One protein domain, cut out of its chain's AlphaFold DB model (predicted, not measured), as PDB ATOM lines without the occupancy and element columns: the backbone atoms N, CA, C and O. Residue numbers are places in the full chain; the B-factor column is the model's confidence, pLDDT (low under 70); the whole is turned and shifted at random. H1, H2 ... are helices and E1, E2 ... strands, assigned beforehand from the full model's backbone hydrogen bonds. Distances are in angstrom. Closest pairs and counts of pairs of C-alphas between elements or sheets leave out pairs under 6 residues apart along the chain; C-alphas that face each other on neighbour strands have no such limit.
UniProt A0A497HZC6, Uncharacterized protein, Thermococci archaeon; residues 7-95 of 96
ATOM      1  N   VAL A   7      36.554 -16.532 333.410       93.94
ATOM      2  CA  VAL A   7      36.627 -17.814 332.697       93.94
ATOM      3  C   VAL A   7      36.350 -18.983 333.642       93.94
ATOM      4  O   VAL A   7      35.532 -19.842 333.310       93.94
ATOM      5  N   LEU A   8      36.970 -18.994 334.828       90.56
ATOM      6  CA  LEU A   8      36.739 -20.028 335.834       90.56
ATOM      7  C   LEU A   8      35.275 -20.034 336.293       90.56
ATOM      8  O   LEU A   8      34.655 -21.094 336.315       90.56
ATOM      9  N   LYS A   9      34.682 -18.861 336.553       91.19
ATOM     10  CA  LYS A   9      33.262 -18.760 336.926       91.19
ATOM     11  C   LYS A   9      32.333 -19.305 335.839       91.19
ATOM     12  O   LYS A   9      31.418 -20.066 336.141       91.19
ATOM     13  N   ILE A  10      32.586 -18.970 334.574       94.06
ATOM     14  CA  ILE A  10      31.799 -19.486 333.444       94.06
ATOM     15  C   ILE A  10      31.925 -21.011 333.342       94.06
ATOM     16  O   ILE A  10      30.930 -21.692 333.091       94.06
ATOM     17  N   ALA A  11      33.134 -21.554 333.509       92.62
ATOM     18  CA  ALA A  11      33.351 -22.996 333.483       92.62
ATOM     19  C   ALA A  11      32.578 -23.687 334.615       92.62
ATOM     20  O   ALA A  11      31.831 -24.628 334.356       92.62
ATOM     21  N   MET A  12      32.691 -23.165 335.837       91.44
ATOM     22  CA  MET A  12      31.978 -23.631 337.026       91.44
ATOM     23  C   MET A  12      30.454 -23.656 336.832       91.44
ATOM     24  O   MET A  12      29.817 -24.667 337.123       91.44
ATOM     25  N   ASP A  13      29.867 -22.599 336.265       91.19
ATOM     26  CA  ASP A  13      28.416 -22.531 336.025       91.19
ATOM     27  C   ASP A  13      27.941 -23.559 335.000       91.19
ATOM     28  O   ASP A  13      26.874 -24.156 335.144       91.19
ATOM     29  N   LYS A  14      28.756 -23.823 333.974       92.62
ATOM     30  CA  LYS A  14      28.454 -24.839 332.959       92.62
ATOM     31  C   LYS A  14      28.493 -26.265 333.509       92.62
ATOM     32  O   LYS A  14      27.909 -27.151 332.887       92.62
ATOM     33  N   LEU A  15      29.130 -26.497 334.657       91.50
ATOM     34  CA  LEU A  15      29.126 -27.800 335.324       91.50
ATOM     35  C   LEU A  15      27.804 -28.079 336.062       91.50
ATOM     36  O   LEU A  15      27.428 -29.245 336.189       91.50
ATOM     37  N   ILE A  16      27.068 -27.047 336.504       91.44
ATOM     38  CA  ILE A  16      25.797 -27.203 337.239       91.44
ATOM     39  C   ILE A  16      24.788 -28.069 336.463       91.44
ATOM     40  O   ILE A  16      24.347 -29.082 337.012       91.44
ATOM     41  N   PRO A  17      24.437 -27.765 335.194       92.44
ATOM     42  CA  PRO A  17      23.452 -28.557 334.455       92.44
ATOM     43  C   PRO A  17      23.927 -29.980 334.132       92.44
ATOM     44  O   PRO A  17      23.090 -30.843 333.873       92.44
ATOM     45  N   LEU A  18      25.236 -30.263 334.173       91.31
ATOM     46  CA  LEU A  18      25.740 -31.634 334.008       91.31
ATOM     47  C   LEU A  18      25.367 -32.512 335.210       91.31
ATOM     48  O   LEU A  18      25.072 -33.697 335.044       91.31
ATOM     49  N   LEU A  19      25.338 -31.930 336.413       90.50
ATOM     50  CA  LEU A  19      24.925 -32.626 337.630       90.50
ATOM     51  C   LEU A  19      23.404 -32.549 337.849       90.50
ATOM     52  O   LEU A  19      22.770 -33.561 338.162       90.50
ATOM     53  N   LEU A  20      22.824 -31.362 337.662       93.44
ATOM     54  CA  LEU A  20      21.438 -31.013 337.974       93.44
ATOM     55  C   LEU A  20      20.713 -30.460 336.729       93.44
ATOM     56  O   LEU A  20      20.450 -29.262 336.642       93.44
ATOM     57  N   PRO A  21      20.372 -31.300 335.737       92.69
ATOM     58  CA  PRO A  21      19.861 -30.832 334.444       92.69
ATOM     59  C   PRO A  21      18.435 -30.266 334.489       92.69
ATOM     60  O   PRO A  21      18.003 -29.614 333.540       92.69
ATOM     61  N   TYR A  22      17.682 -30.541 335.553       93.38
ATOM     62  CA  TYR A  22      16.275 -30.164 335.656       93.38
ATOM     63  C   TYR A  22      16.112 -28.873 336.451       93.38
ATOM     64  O   TYR A  22      16.799 -28.664 337.450       93.38
ATOM     65  N   ILE A  23      15.181 -28.028 336.012       92.56
ATOM     66  CA  ILE A  23      14.852 -26.755 336.653       92.56
ATOM     67  C   ILE A  23      13.463 -26.870 337.280       92.56
ATOM     68  O   ILE A  23      12.548 -27.431 336.678       92.56
ATOM     69  N   GLU A  24      13.309 -26.317 338.477       92.25
ATOM     70  CA  GLU A  24      12.034 -26.104 339.151       92.25
ATOM     71  C   GLU A  24      11.773 -24.609 339.360       92.25
ATOM     72  O   GLU A  24      12.701 -23.807 339.475       92.25
ATOM     73  N   LEU A  25      10.495 -24.236 339.396       92.56
ATOM     74  CA  LEU A  25      10.055 -22.890 339.747       92.56
ATOM     75  C   LEU A  25       9.794 -22.832 341.251       92.56
ATOM     76  O   LEU A  25       8.856 -23.453 341.745       92.56
ATOM     77  N   VAL A  26      10.603 -22.055 341.961       86.88
ATOM     78  CA  VAL A  26      10.405 -21.744 343.378       86.88
ATOM     79  C   VAL A  26       9.544 -20.487 343.477       86.88
ATOM     80  O   VAL A  26       9.792 -19.488 342.795       86.88
ATOM     81  N   ASP A  27       8.471 -20.569 344.267       89.75
ATOM     82  CA  ASP A  27       7.489 -19.498 344.499       89.75
ATOM     83  C   ASP A  27       6.909 -18.852 343.226       89.75
ATOM     84  O   ASP A  27       6.478 -17.697 343.239       89.75
ATOM     85  N   ASN A  28       6.895 -19.593 342.109       85.00
ATOM     86  CA  ASN A  28       6.522 -19.107 340.774       85.00
ATOM     87  C   ASN A  28       7.313 -17.865 340.309       85.00
ATOM     88  O   ASN A  28       6.816 -17.096 339.485       85.00
ATOM     89  N   LYS A  29       8.523 -17.644 340.841       89.44
ATOM     90  CA  LYS A  29       9.335 -16.447 340.566       89.44
ATOM     91  C   LYS A  29      10.787 -16.754 340.230       89.44
ATOM     92  O   LYS A  29      11.378 -16.013 339.450       89.44
ATOM     93  N   GLU A  30      11.353 -17.820 340.789       87.88
ATOM     94  CA  GLU A  30      12.774 -18.127 340.637       87.88
ATOM     95  C   GLU A  30      12.988 -19.507 340.023       87.88
ATOM     96  O   GLU A  30      12.382 -20.489 340.446       87.88
ATOM     97  N   CYS A  31      13.886 -19.590 339.045       88.94
ATOM     98  CA  CYS A  31      14.334 -20.860 338.490       88.94
ATOM     99  C   CYS A  31      15.472 -21.412 339.346       88.94
ATOM    100  O   CYS A  31      16.527 -20.791 339.448       88.94
ATOM    101  N   HIS A  32      15.272 -22.593 339.921       87.75
ATOM    102  CA  HIS A  32      16.289 -23.306 340.691       87.75
ATOM    103  C   HIS A  32      16.591 -24.648 340.040       87.75
ATOM    104  O   HIS A  32      15.718 -25.279 339.454       87.75
ATOM    105  N   HIS A  33      17.823 -25.124 340.177       90.94
ATOM    106  CA  HIS A  33      18.158 -26.491 339.799       90.94
ATOM    107  C   HIS A  33      17.535 -27.487 340.790       90.94
ATOM    108  O   HIS A  33      17.778 -27.401 341.999       90.94
ATOM    109  N   MET A  34      16.747 -28.432 340.276       92.50
ATOM    110  CA  MET A  34      16.033 -29.442 341.057       92.50
ATOM    111  C   MET A  34      17.006 -30.488 341.610       92.50
ATOM    112  O   MET A  34      17.892 -30.970 340.901       92.50
ATOM    113  N   LYS A  35      16.820 -30.893 342.873       91.94
ATOM    114  CA  LYS A  35      17.590 -31.992 343.482       91.94
ATOM    115  C   LYS A  35      17.346 -33.308 342.731       91.94
ATOM    116  O   LYS A  35      16.204 -33.688 342.496       91.94
ATOM    117  N   ARG A  36      18.425 -34.028 342.407       92.50
ATOM    118  CA  ARG A  36      18.403 -35.298 341.657       92.50
ATOM    119  C   ARG A  36      18.894 -36.512 342.450       92.50
ATOM    120  O   ARG A  36      18.412 -37.615 342.219       92.50
ATOM    121  N   TYR A  37      19.855 -36.326 343.352       93.00
ATOM    122  CA  TYR A  37      20.528 -37.410 344.072       93.00
ATOM    123  C   TYR A  37      20.303 -37.311 345.583       93.00
ATOM    124  O   TYR A  37      20.063 -36.225 346.114       93.00
ATOM    125  N   GLU A  38      20.435 -38.440 346.282       92.81
ATOM    126  CA  GLU A  38      20.439 -38.476 347.752       92.81
ATOM    127  C   GLU A  38      21.724 -37.878 348.342       92.81
ATOM    128  O   GLU A  38      21.710 -37.316 349.436       92.81
ATOM    129  N   LYS A  39      22.845 -38.002 347.618       92.19
ATOM    130  CA  LYS A  39      24.167 -37.515 348.024       92.19
ATOM    131  C   LYS A  39      24.822 -36.751 346.882       92.19
ATOM    132  O   LYS A  39      24.742 -37.172 345.731       92.19
ATOM    133  N   TYR A  40      25.503 -35.666 347.232       92.00
ATOM    134  CA  TYR A  40      26.208 -34.789 346.301       92.00
ATOM    135  C   TYR A  40      27.709 -34.800 346.602       92.00
ATOM    136  O   TYR A  40      28.089 -34.963 347.768       92.00
ATOM    137  N   PRO A  41      28.570 -34.641 345.583       88.88
ATOM    138  CA  PRO A  41      29.999 -34.488 345.808       88.88
ATOM    139  C   PRO A  41      30.265 -33.217 346.617       88.88
ATOM    140  O   PRO A  41      29.670 -32.171 346.359       88.88
ATOM    141  N   LEU A  42      31.154 -33.308 347.605       94.12
ATOM    142  CA  LEU A  42      31.632 -32.145 348.350       94.12
ATOM    143  C   LEU A  42      32.623 -31.352 347.497       94.12
ATOM    144  O   LEU A  42      33.341 -31.933 346.684       94.12
ATOM    145  N   ILE A  43      32.693 -30.042 347.720       93.81
ATOM    146  CA  ILE A  43      33.660 -29.172 347.042       93.81
ATOM    147  C   ILE A  43      34.845 -28.924 347.974       93.81
ATOM    148  O   ILE A  43      34.665 -28.672 349.164       93.81
ATOM    149  N   GLY A  44      36.058 -28.986 347.434       94.19
ATOM    150  CA  GLY A  44      37.280 -28.544 348.097       94.19
ATOM    151  C   GLY A  44      38.085 -27.676 347.140       94.19
ATOM    152  O   GLY A  44      38.109 -27.954 345.943       94.19
ATOM    153  N   VAL A  45      38.708 -26.626 347.667       92.44
ATOM    154  CA  VAL A  45      39.499 -25.673 346.880       92.44
ATOM    155  C   VAL A  45      40.937 -25.695 347.378       92.44
ATOM    156  O   VAL A  45      41.182 -25.648 348.587       92.44
ATOM    157  N   ILE A  46      41.878 -25.785 346.442       91.06
ATOM    158  CA  ILE A  46      43.311 -25.636 346.688       91.06
ATOM    159  C   ILE A  46      43.770 -24.429 345.877       91.06
ATOM    160  O   ILE A  46      43.444 -24.332 344.696       91.06
ATOM    161  N   ILE A  47      44.474 -23.511 346.527       89.62
ATOM    162  CA  ILE A  47      44.910 -22.241 345.950       89.62
ATOM    163  C   ILE A  47      46.427 -22.167 346.077       89.62
ATOM    164  O   ILE A  47      46.967 -22.444 347.149       89.62
ATOM    165  N   GLU A  48      47.112 -21.817 344.996       90.19
ATOM    166  CA  GLU A  48      48.529 -21.463 345.061       90.19
ATOM    167  C   GLU A  48      48.696 -20.153 345.829       90.19
ATOM    168  O   GLU A  48      47.915 -19.216 345.667       90.19
ATOM    169  N   LYS A  49      49.689 -20.106 346.716       85.25
ATOM    170  CA  LYS A  49      49.981 -18.904 347.488       85.25
ATOM    171  C   LYS A  49      50.909 -17.983 346.694       85.25
ATOM    172  O   LYS A  49      52.081 -18.305 346.517       85.25
ATOM    173  N   GLU A  50      50.403 -16.823 346.288       86.00
ATOM    174  CA  GLU A  50      51.202 -15.756 345.673       86.00
ATOM    175  C   GLU A  50      51.763 -14.795 346.743       86.00
ATOM    176  O   GLU A  50      51.358 -14.836 347.911       86.00
ATOM    177  N   GLU A  51      52.723 -13.936 346.372       86.31
ATOM    178  CA  GLU A  51      53.383 -13.005 347.310       86.31
ATOM    179  C   GLU A  51      52.406 -12.031 347.985       86.31
ATOM    180  O   GLU A  51      52.625 -11.632 349.130       86.31
ATOM    181  N   ASP A  52      51.331 -11.662 347.290       87.06
ATOM    182  CA  ASP A  52      50.290 -10.745 347.749       87.06
ATOM    183  C   ASP A  52      49.031 -11.458 348.267       87.06
ATOM    184  O   ASP A  52      48.092 -10.783 348.677       87.06
ATOM    185  N   THR A  53      49.011 -12.797 348.302       87.94
ATOM    186  CA  THR A  53      47.874 -13.554 348.844       87.94
ATOM    187  C   THR A  53      47.829 -13.427 350.363       87.94
ATOM    188  O   THR A  53      48.617 -14.052 351.087       87.94
ATOM    189  N   ASP A  54      46.861 -12.660 350.856       90.25
ATOM    190  CA  ASP A  54      46.634 -12.457 352.282       90.25
ATOM    191  C   ASP A  54      45.432 -13.257 352.820       90.25
ATOM    192  O   ASP A  54      44.824 -14.082 352.135       90.25
ATOM    193  N   SER A  55      45.118 -13.083 354.106       90.50
ATOM    194  CA  SER A  55      43.979 -13.763 354.730       90.50
ATOM    195  C   SER A  55      42.627 -13.288 354.197       90.50
ATOM    196  O   SER A  55      41.699 -14.090 354.148       90.50
ATOM    197  N   GLU A  56      42.513 -12.016 353.805       92.44
ATOM    198  CA  GLU A  56      41.277 -11.451 353.261       92.44
ATOM    199  C   GLU A  56      40.959 -12.102 351.912       92.44
ATOM    200  O   GLU A  56      39.824 -12.514 351.675       92.44
ATOM    201  N   ASP A  57      41.967 -12.310 351.063       90.50
ATOM    202  CA  ASP A  57      41.793 -13.034 349.807       90.50
ATOM    203  C   ASP A  57      41.256 -14.457 350.034       90.50
ATOM    204  O   ASP A  57      40.343 -14.897 349.332       90.50
ATOM    205  N   ILE A  58      41.765 -15.172 351.042       91.69
ATOM    206  CA  ILE A  58      41.301 -16.530 351.367       91.69
ATOM    207  C   ILE A  58      39.866 -16.530 351.903       91.69
ATOM    208  O   ILE A  58      39.082 -17.417 351.549       91.69
ATOM    209  N   GLU A  59      39.501 -15.545 352.723       93.31
ATOM    210  CA  GLU A  59      38.129 -15.371 353.207       93.31
ATOM    211  C   GLU A  59      37.164 -15.102 352.048       93.31
ATOM    212  O   GLU A  59      36.143 -15.785 351.926       93.31
ATOM    213  N   ILE A  60      37.533 -14.204 351.128       93.44
ATOM    214  CA  ILE A  60      36.748 -13.905 349.924       93.44
ATOM    215  C   ILE A  60      36.545 -15.174 349.084       93.44
ATOM    216  O   ILE A  60      35.413 -15.481 348.695       93.44
ATOM    217  N   VAL A  61      37.605 -15.951 348.831       92.62
ATOM    218  CA  VAL A  61      37.483 -17.208 348.074       92.62
ATOM    219  C   VAL A  61      36.570 -18.197 348.802       92.62
ATOM    220  O   VAL A  61      35.687 -18.796 348.181       92.62
ATOM    221  N   SER A  62      36.735 -18.358 350.117       94.19
ATOM    222  CA  SER A  62      35.894 -19.242 350.929       94.19
ATOM    223  C   SER A  62      34.413 -18.872 350.841       94.19
ATOM    224  O   SER A  62      33.568 -19.749 350.635       94.19
ATOM    225  N   ASP A  63      34.082 -17.585 350.916       95.06
ATOM    226  CA  ASP A  63      32.706 -17.100 350.826       95.06
ATOM    227  C   ASP A  63      32.096 -17.341 349.442       95.06
ATOM    228  O   ASP A  63      30.957 -17.810 349.319       95.06
ATOM    229  N   ILE A  64      32.864 -17.080 348.381       93.25
ATOM    230  CA  ILE A  64      32.425 -17.293 346.998       93.25
ATOM    231  C   ILE A  64      32.133 -18.771 346.751       93.25
ATOM    232  O   ILE A  64      31.062 -19.115 346.245       93.25
ATOM    233  N   PHE A  65      33.054 -19.659 347.128       94.31
ATOM    234  CA  PHE A  65      32.877 -21.092 346.905       94.31
ATOM    235  C   PHE A  65      31.824 -21.708 347.832       94.31
ATOM    236  O   PHE A  65      31.144 -22.654 347.432       94.31
ATOM    237  N   SER A  66      31.616 -21.146 349.025       95.25
ATOM    238  CA  SER A  66      30.507 -21.536 349.903       95.25
ATOM    239  C   SER A  66      29.156 -21.220 349.270       95.25
ATOM    240  O   SER A  66      28.249 -22.050 349.321       95.25
ATOM    241  N   ARG A  67      29.024 -20.060 348.610       93.12
ATOM    242  CA  ARG A  67      27.816 -19.704 347.848       93.12
ATOM    243  C   ARG A  67      27.641 -20.581 346.616       93.12
ATOM    244  O   ARG A  67      26.557 -21.111 346.407       93.12
ATOM    245  N   PHE A  68      28.704 -20.792 345.849       91.88
ATOM    246  CA  PHE A  68      28.677 -21.655 344.669       91.88
ATOM    247  C   PHE A  68      28.262 -23.101 344.993       91.88
ATOM    248  O   PHE A  68      27.534 -23.736 344.232       91.88
ATOM    249  N   ALA A  69      28.664 -23.630 346.151       94.25
ATOM    250  CA  ALA A  69      28.269 -24.970 346.581       94.25
ATOM    251  C   ALA A  69      26.740 -25.145 346.704       94.25
ATOM    252  O   ALA A  69      26.228 -26.250 346.500       94.25
ATOM    253  N   ILE A  70      25.995 -24.066 346.971       91.94
ATOM    254  CA  ILE A  70      24.529 -24.091 347.052       91.94
ATOM    255  C   ILE A  70      23.920 -24.466 345.695       91.94
ATOM    256  O   ILE A  70      22.977 -25.263 345.655       91.94
ATOM    257  N   ASP A  71      24.491 -23.974 344.592       89.50
ATOM    258  CA  ASP A  71      24.021 -24.273 343.232       89.50
ATOM    259  C   ASP A  71      24.159 -25.767 342.904       89.50
ATOM    260  O   ASP A  71      23.308 -26.348 342.234       89.50
ATOM    261  N   PHE A  72      25.171 -26.421 343.479       91.75
ATOM    262  CA  PHE A  72      25.415 -27.866 343.388       91.75
ATOM    263  C   PHE A  72      24.666 -28.692 344.442       91.75
ATOM    264  O   PHE A  72      24.822 -29.915 344.486       91.75
ATOM    265  N   LYS A  73      23.858 -28.050 345.298       92.75
ATOM    266  CA  LYS A  73      23.170 -28.669 346.447       92.75
ATOM    267  C   LYS A  73      24.144 -29.393 347.388       92.75
ATOM    268  O   LYS A  73      23.815 -30.432 347.962       92.75
ATOM    269  N   THR A  74      25.339 -28.828 347.544       93.94
ATOM    270  CA  THR A  74      26.441 -29.370 348.344       93.94
ATOM    271  C   THR A  74      27.012 -28.309 349.293       93.94
ATOM    272  O   THR A  74      26.425 -27.246 349.484       93.94
ATOM    273  N   SER A  75      28.141 -28.608 349.931       95.50
ATOM    274  CA  SER A  75      28.859 -27.708 350.834       95.50
ATOM    275  C   SER A  75      30.346 -27.645 350.496       95.50
ATOM    276  O   SER A  75      30.944 -28.660 350.115       95.50
ATOM    277  N   LEU A  76      30.953 -26.480 350.716       96.88
ATOM    278  CA  LEU A  76      32.403 -26.315 350.713       96.88
ATOM    279  C   LEU A  76      33.004 -26.997 351.949       96.88
ATOM    280  O   LEU A  76      32.602 -26.729 353.080       96.88
ATOM    281  N   ARG A  77      33.955 -27.910 351.737       97.06
ATOM    282  CA  ARG A  77      34.580 -28.695 352.808       97.06
ATOM    283  C   ARG A  77      35.869 -28.073 353.325       97.06
ATOM    284  O   ARG A  77      36.142 -28.184 354.518       97.06
ATOM    285  N   PHE A  78      36.665 -27.485 352.440       95.44
ATOM    286  CA  PHE A  78      37.879 -26.765 352.804       95.44
ATOM    287  C   PHE A  78      38.299 -25.800 351.696       95.44
ATOM    288  O   PHE A  78      38.061 -26.056 350.514       95.44
ATOM    289  N   VAL A  79      39.012 -24.758 352.110       94.31
ATOM    290  CA  VAL A  79      39.933 -23.992 351.274       94.31
ATOM    291  C   VAL A  79      41.321 -24.201 351.863       94.31
ATOM    292  O   VAL A  79      41.505 -24.055 353.071       94.31
ATOM    293  N   LYS A  80      42.277 -24.631 351.043       92.88
ATOM    294  CA  LYS A  80      43.662 -24.859 351.456       92.88
ATOM    295  C   LYS A  80      44.617 -24.152 350.515       92.88
ATOM    296  O   LYS A  80      44.308 -23.961 349.345       92.88
ATOM    297  N   GLN A  81      45.780 -23.814 351.044       91.50
ATOM    298  CA  GLN A  81      46.878 -23.259 350.268       91.50
ATOM    299  C   GLN A  81      47.876 -24.360 349.903       91.50
ATOM    300  O   GLN A  81      47.985 -25.366 350.613       91.50
ATOM    301  N   THR A  82      48.583 -24.160 348.800       91.38
ATOM    302  CA  THR A  82      49.699 -24.991 348.352       91.38
ATOM    303  C   THR A  82      50.850 -24.102 347.897       91.38
ATOM    304  O   THR A  82      50.618 -23.014 347.372       91.38
ATOM    305  N   ASP A  83      52.076 -24.584 348.087       90.75
ATOM    306  CA  ASP A  83      53.293 -23.971 347.539       90.75
ATOM    307  C   ASP A  83      53.667 -24.576 346.167       90.75
ATOM    308  O   ASP A  83      54.650 -24.175 345.548       90.75
ATOM    309  N   ILE A  84      52.905 -25.573 345.699       91.88
ATOM    310  CA  ILE A  84      53.052 -26.165 344.361       91.88
ATOM    311  C   ILE A  84      52.408 -25.226 343.343       91.88
ATOM    312  O   ILE A  84      51.245 -24.851 343.514       91.88
ATOM    313  N   GLN A  85      53.130 -24.917 342.265       90.25
ATOM    314  CA  GLN A  85      52.607 -24.078 341.190       90.25
ATOM    315  C   GLN A  85      51.415 -24.750 340.504       90.25
ATOM    316  O   GLN A  85      51.469 -25.937 340.169       90.25
ATOM    317  N   VAL A  86      50.344 -23.998 340.229       86.25
ATOM    318  CA  VAL A  86      49.140 -24.533 339.563       86.25
ATOM    319  C   VAL A  86      49.484 -25.164 338.212       86.25
ATOM    320  O   VAL A  86      48.880 -26.170 337.834       86.25
ATOM    321  N   GLN A  87      50.471 -24.611 337.499       88.88
ATOM    322  CA  GLN A  87      50.923 -25.161 336.224       88.88
ATOM    323  C   GLN A  87      51.497 -26.574 336.379       88.88
ATOM    324  O   GLN A  87      51.139 -27.449 335.601       88.88
ATOM    325  N   GLU A  88      52.300 -26.827 337.416       91.75
ATOM    326  CA  GLU A  88      52.870 -28.153 337.688       91.75
ATOM    327  C   GLU A  88      51.768 -29.183 337.968       91.75
ATOM    328  O   GLU A  88      51.776 -30.280 337.414       91.75
ATOM    329  N   VAL A  89      50.754 -28.805 338.755       88.50
ATOM    330  CA  VAL A  89      49.582 -29.662 339.010       88.50
ATOM    331  C   VAL A  89      48.831 -29.970 337.712       88.50
ATOM    332  O   VAL A  89      48.411 -31.105 337.486       88.50
ATOM    333  N   SER A  90      48.647 -28.964 336.854       88.12
ATOM    334  CA  SER A  90      47.991 -29.124 335.556       88.12
ATOM    335  C   SER A  90      48.787 -30.037 334.621       88.12
ATOM    336  O   SER A  90      48.200 -30.883 333.945       88.12
ATOM    337  N   ASP A  91      50.108 -29.882 334.574       93.19
ATOM    338  CA  ASP A  91      50.989 -30.689 333.733       93.19
ATOM    339  C   ASP A  91      50.967 -32.159 334.172       93.19
ATOM    340  O   ASP A  91      50.818 -33.042 333.328       93.19
ATOM    341  N   GLU A  92      50.992 -32.425 335.482       92.50
ATOM    342  CA  GLU A  92      50.902 -33.783 336.027       92.50
ATOM    343  C   GLU A  92      49.574 -34.462 335.639       92.50
ATOM    344  O   GLU A  92      49.574 -35.600 335.170       92.50
ATOM    345  N   ILE A  93      48.441 -33.749 335.734       89.75
ATOM    346  CA  ILE A  93      47.112 -34.267 335.341       89.75
ATOM    347  C   ILE A  93      47.040 -34.587 333.842       89.75
ATOM    348  O   ILE A  93      46.379 -35.549 333.449       89.75
ATOM    349  N   ASN A  94      47.684 -33.778 333.001       92.06
ATOM    350  CA  ASN A  94      47.634 -33.923 331.544       92.06
ATOM    351  C   ASN A  94      48.720 -34.848 330.980       92.06
ATOM    352  O   ASN A  94      48.695 -35.136 329.787       92.06
ATOM    353  N   SER A  95      49.664 -35.310 331.802       86.56
ATOM    354  CA  SER A  95      50.755 -36.194 331.372       86.56
ATOM    355  C   SER A  95      50.331 -37.652 331.108       86.56
ATOM    356  O   SER A  95      51.177 -38.483 330.773       86.56
TER     357      SER A  95
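AT A GLANCE: This is residues 7 to 95 of the 96 residues of an uncharacterized protein of Thermococci archaeon (UniProt A0A497HZC6). Helix H2 packs over a short ribbon of two parallel strands, E3 and E4, while the small hairpin E1 and E2 sits beyond one end of this unit and H3 lies at the other end, where residues 88 to 95 stick out. H1 runs near H2 and leads into the hairpin. The printed part has 89 residues in the order H1 E1 E2 E3 H2 E4 H3, a mixed class of helices and strands with two separate sheets, E1 - E2 antiparallel and E3 = E4 parallel. It is loose, with a radius of gyration of the C-alphas of 15.8 A and spans of 48 by 34 by 25 A.

HOW THE PARTS SIT: H1, residues 7 to 19, and H2, residues 55 to 71, are close but not clearly touching, at a shallow tilt of 29 degrees, the same way; their closest C-alphas, of Ile 16 and Asp 71, are 6.9 A apart. E1, residues 23 to 26, and E2, residues 30 to 33, form an antiparallel hairpin, with N 24 and O 32 at 2.8 A. E3, residues 43 to 48, and E4, residues 76 to 82, are parallel at 17 degrees, with N 47 and O 80 at 2.9 A. E3, H2 and E4 make a strand-helix-strand unit, two parallel neighbour strands joined through a helix, with a right-handed crossover. The closest C-alphas of H2 and E4, of Ser 66 and Leu 76, are 5.2 A apart. H3, residues 86 to 94, is apart from H2; its closest C-alpha to E3 is that of Val 86, 6.3 A from Glu 48's. Each O i to N i+4 pair is within hydrogen-bond range in H3, against 6 of 9 in H1 and 11 of 13 in H2.

IN THESE COORDINATES: H1 begins at C-alpha 7, (36.627, -17.814, 332.697), and spans 19.5 A. E3 spans 16.9 A, H2 25.3 A and E4 17.5 A. H3 ends at C-alpha 94, (47.634, -33.923, 331.544).

THE WHOLE: The C-alphas farthest apart, of Asn 28 and Ser 95, are 48.3 A apart. The printed part has no cut and no long link; no printed residue is under 70 in pLDDT.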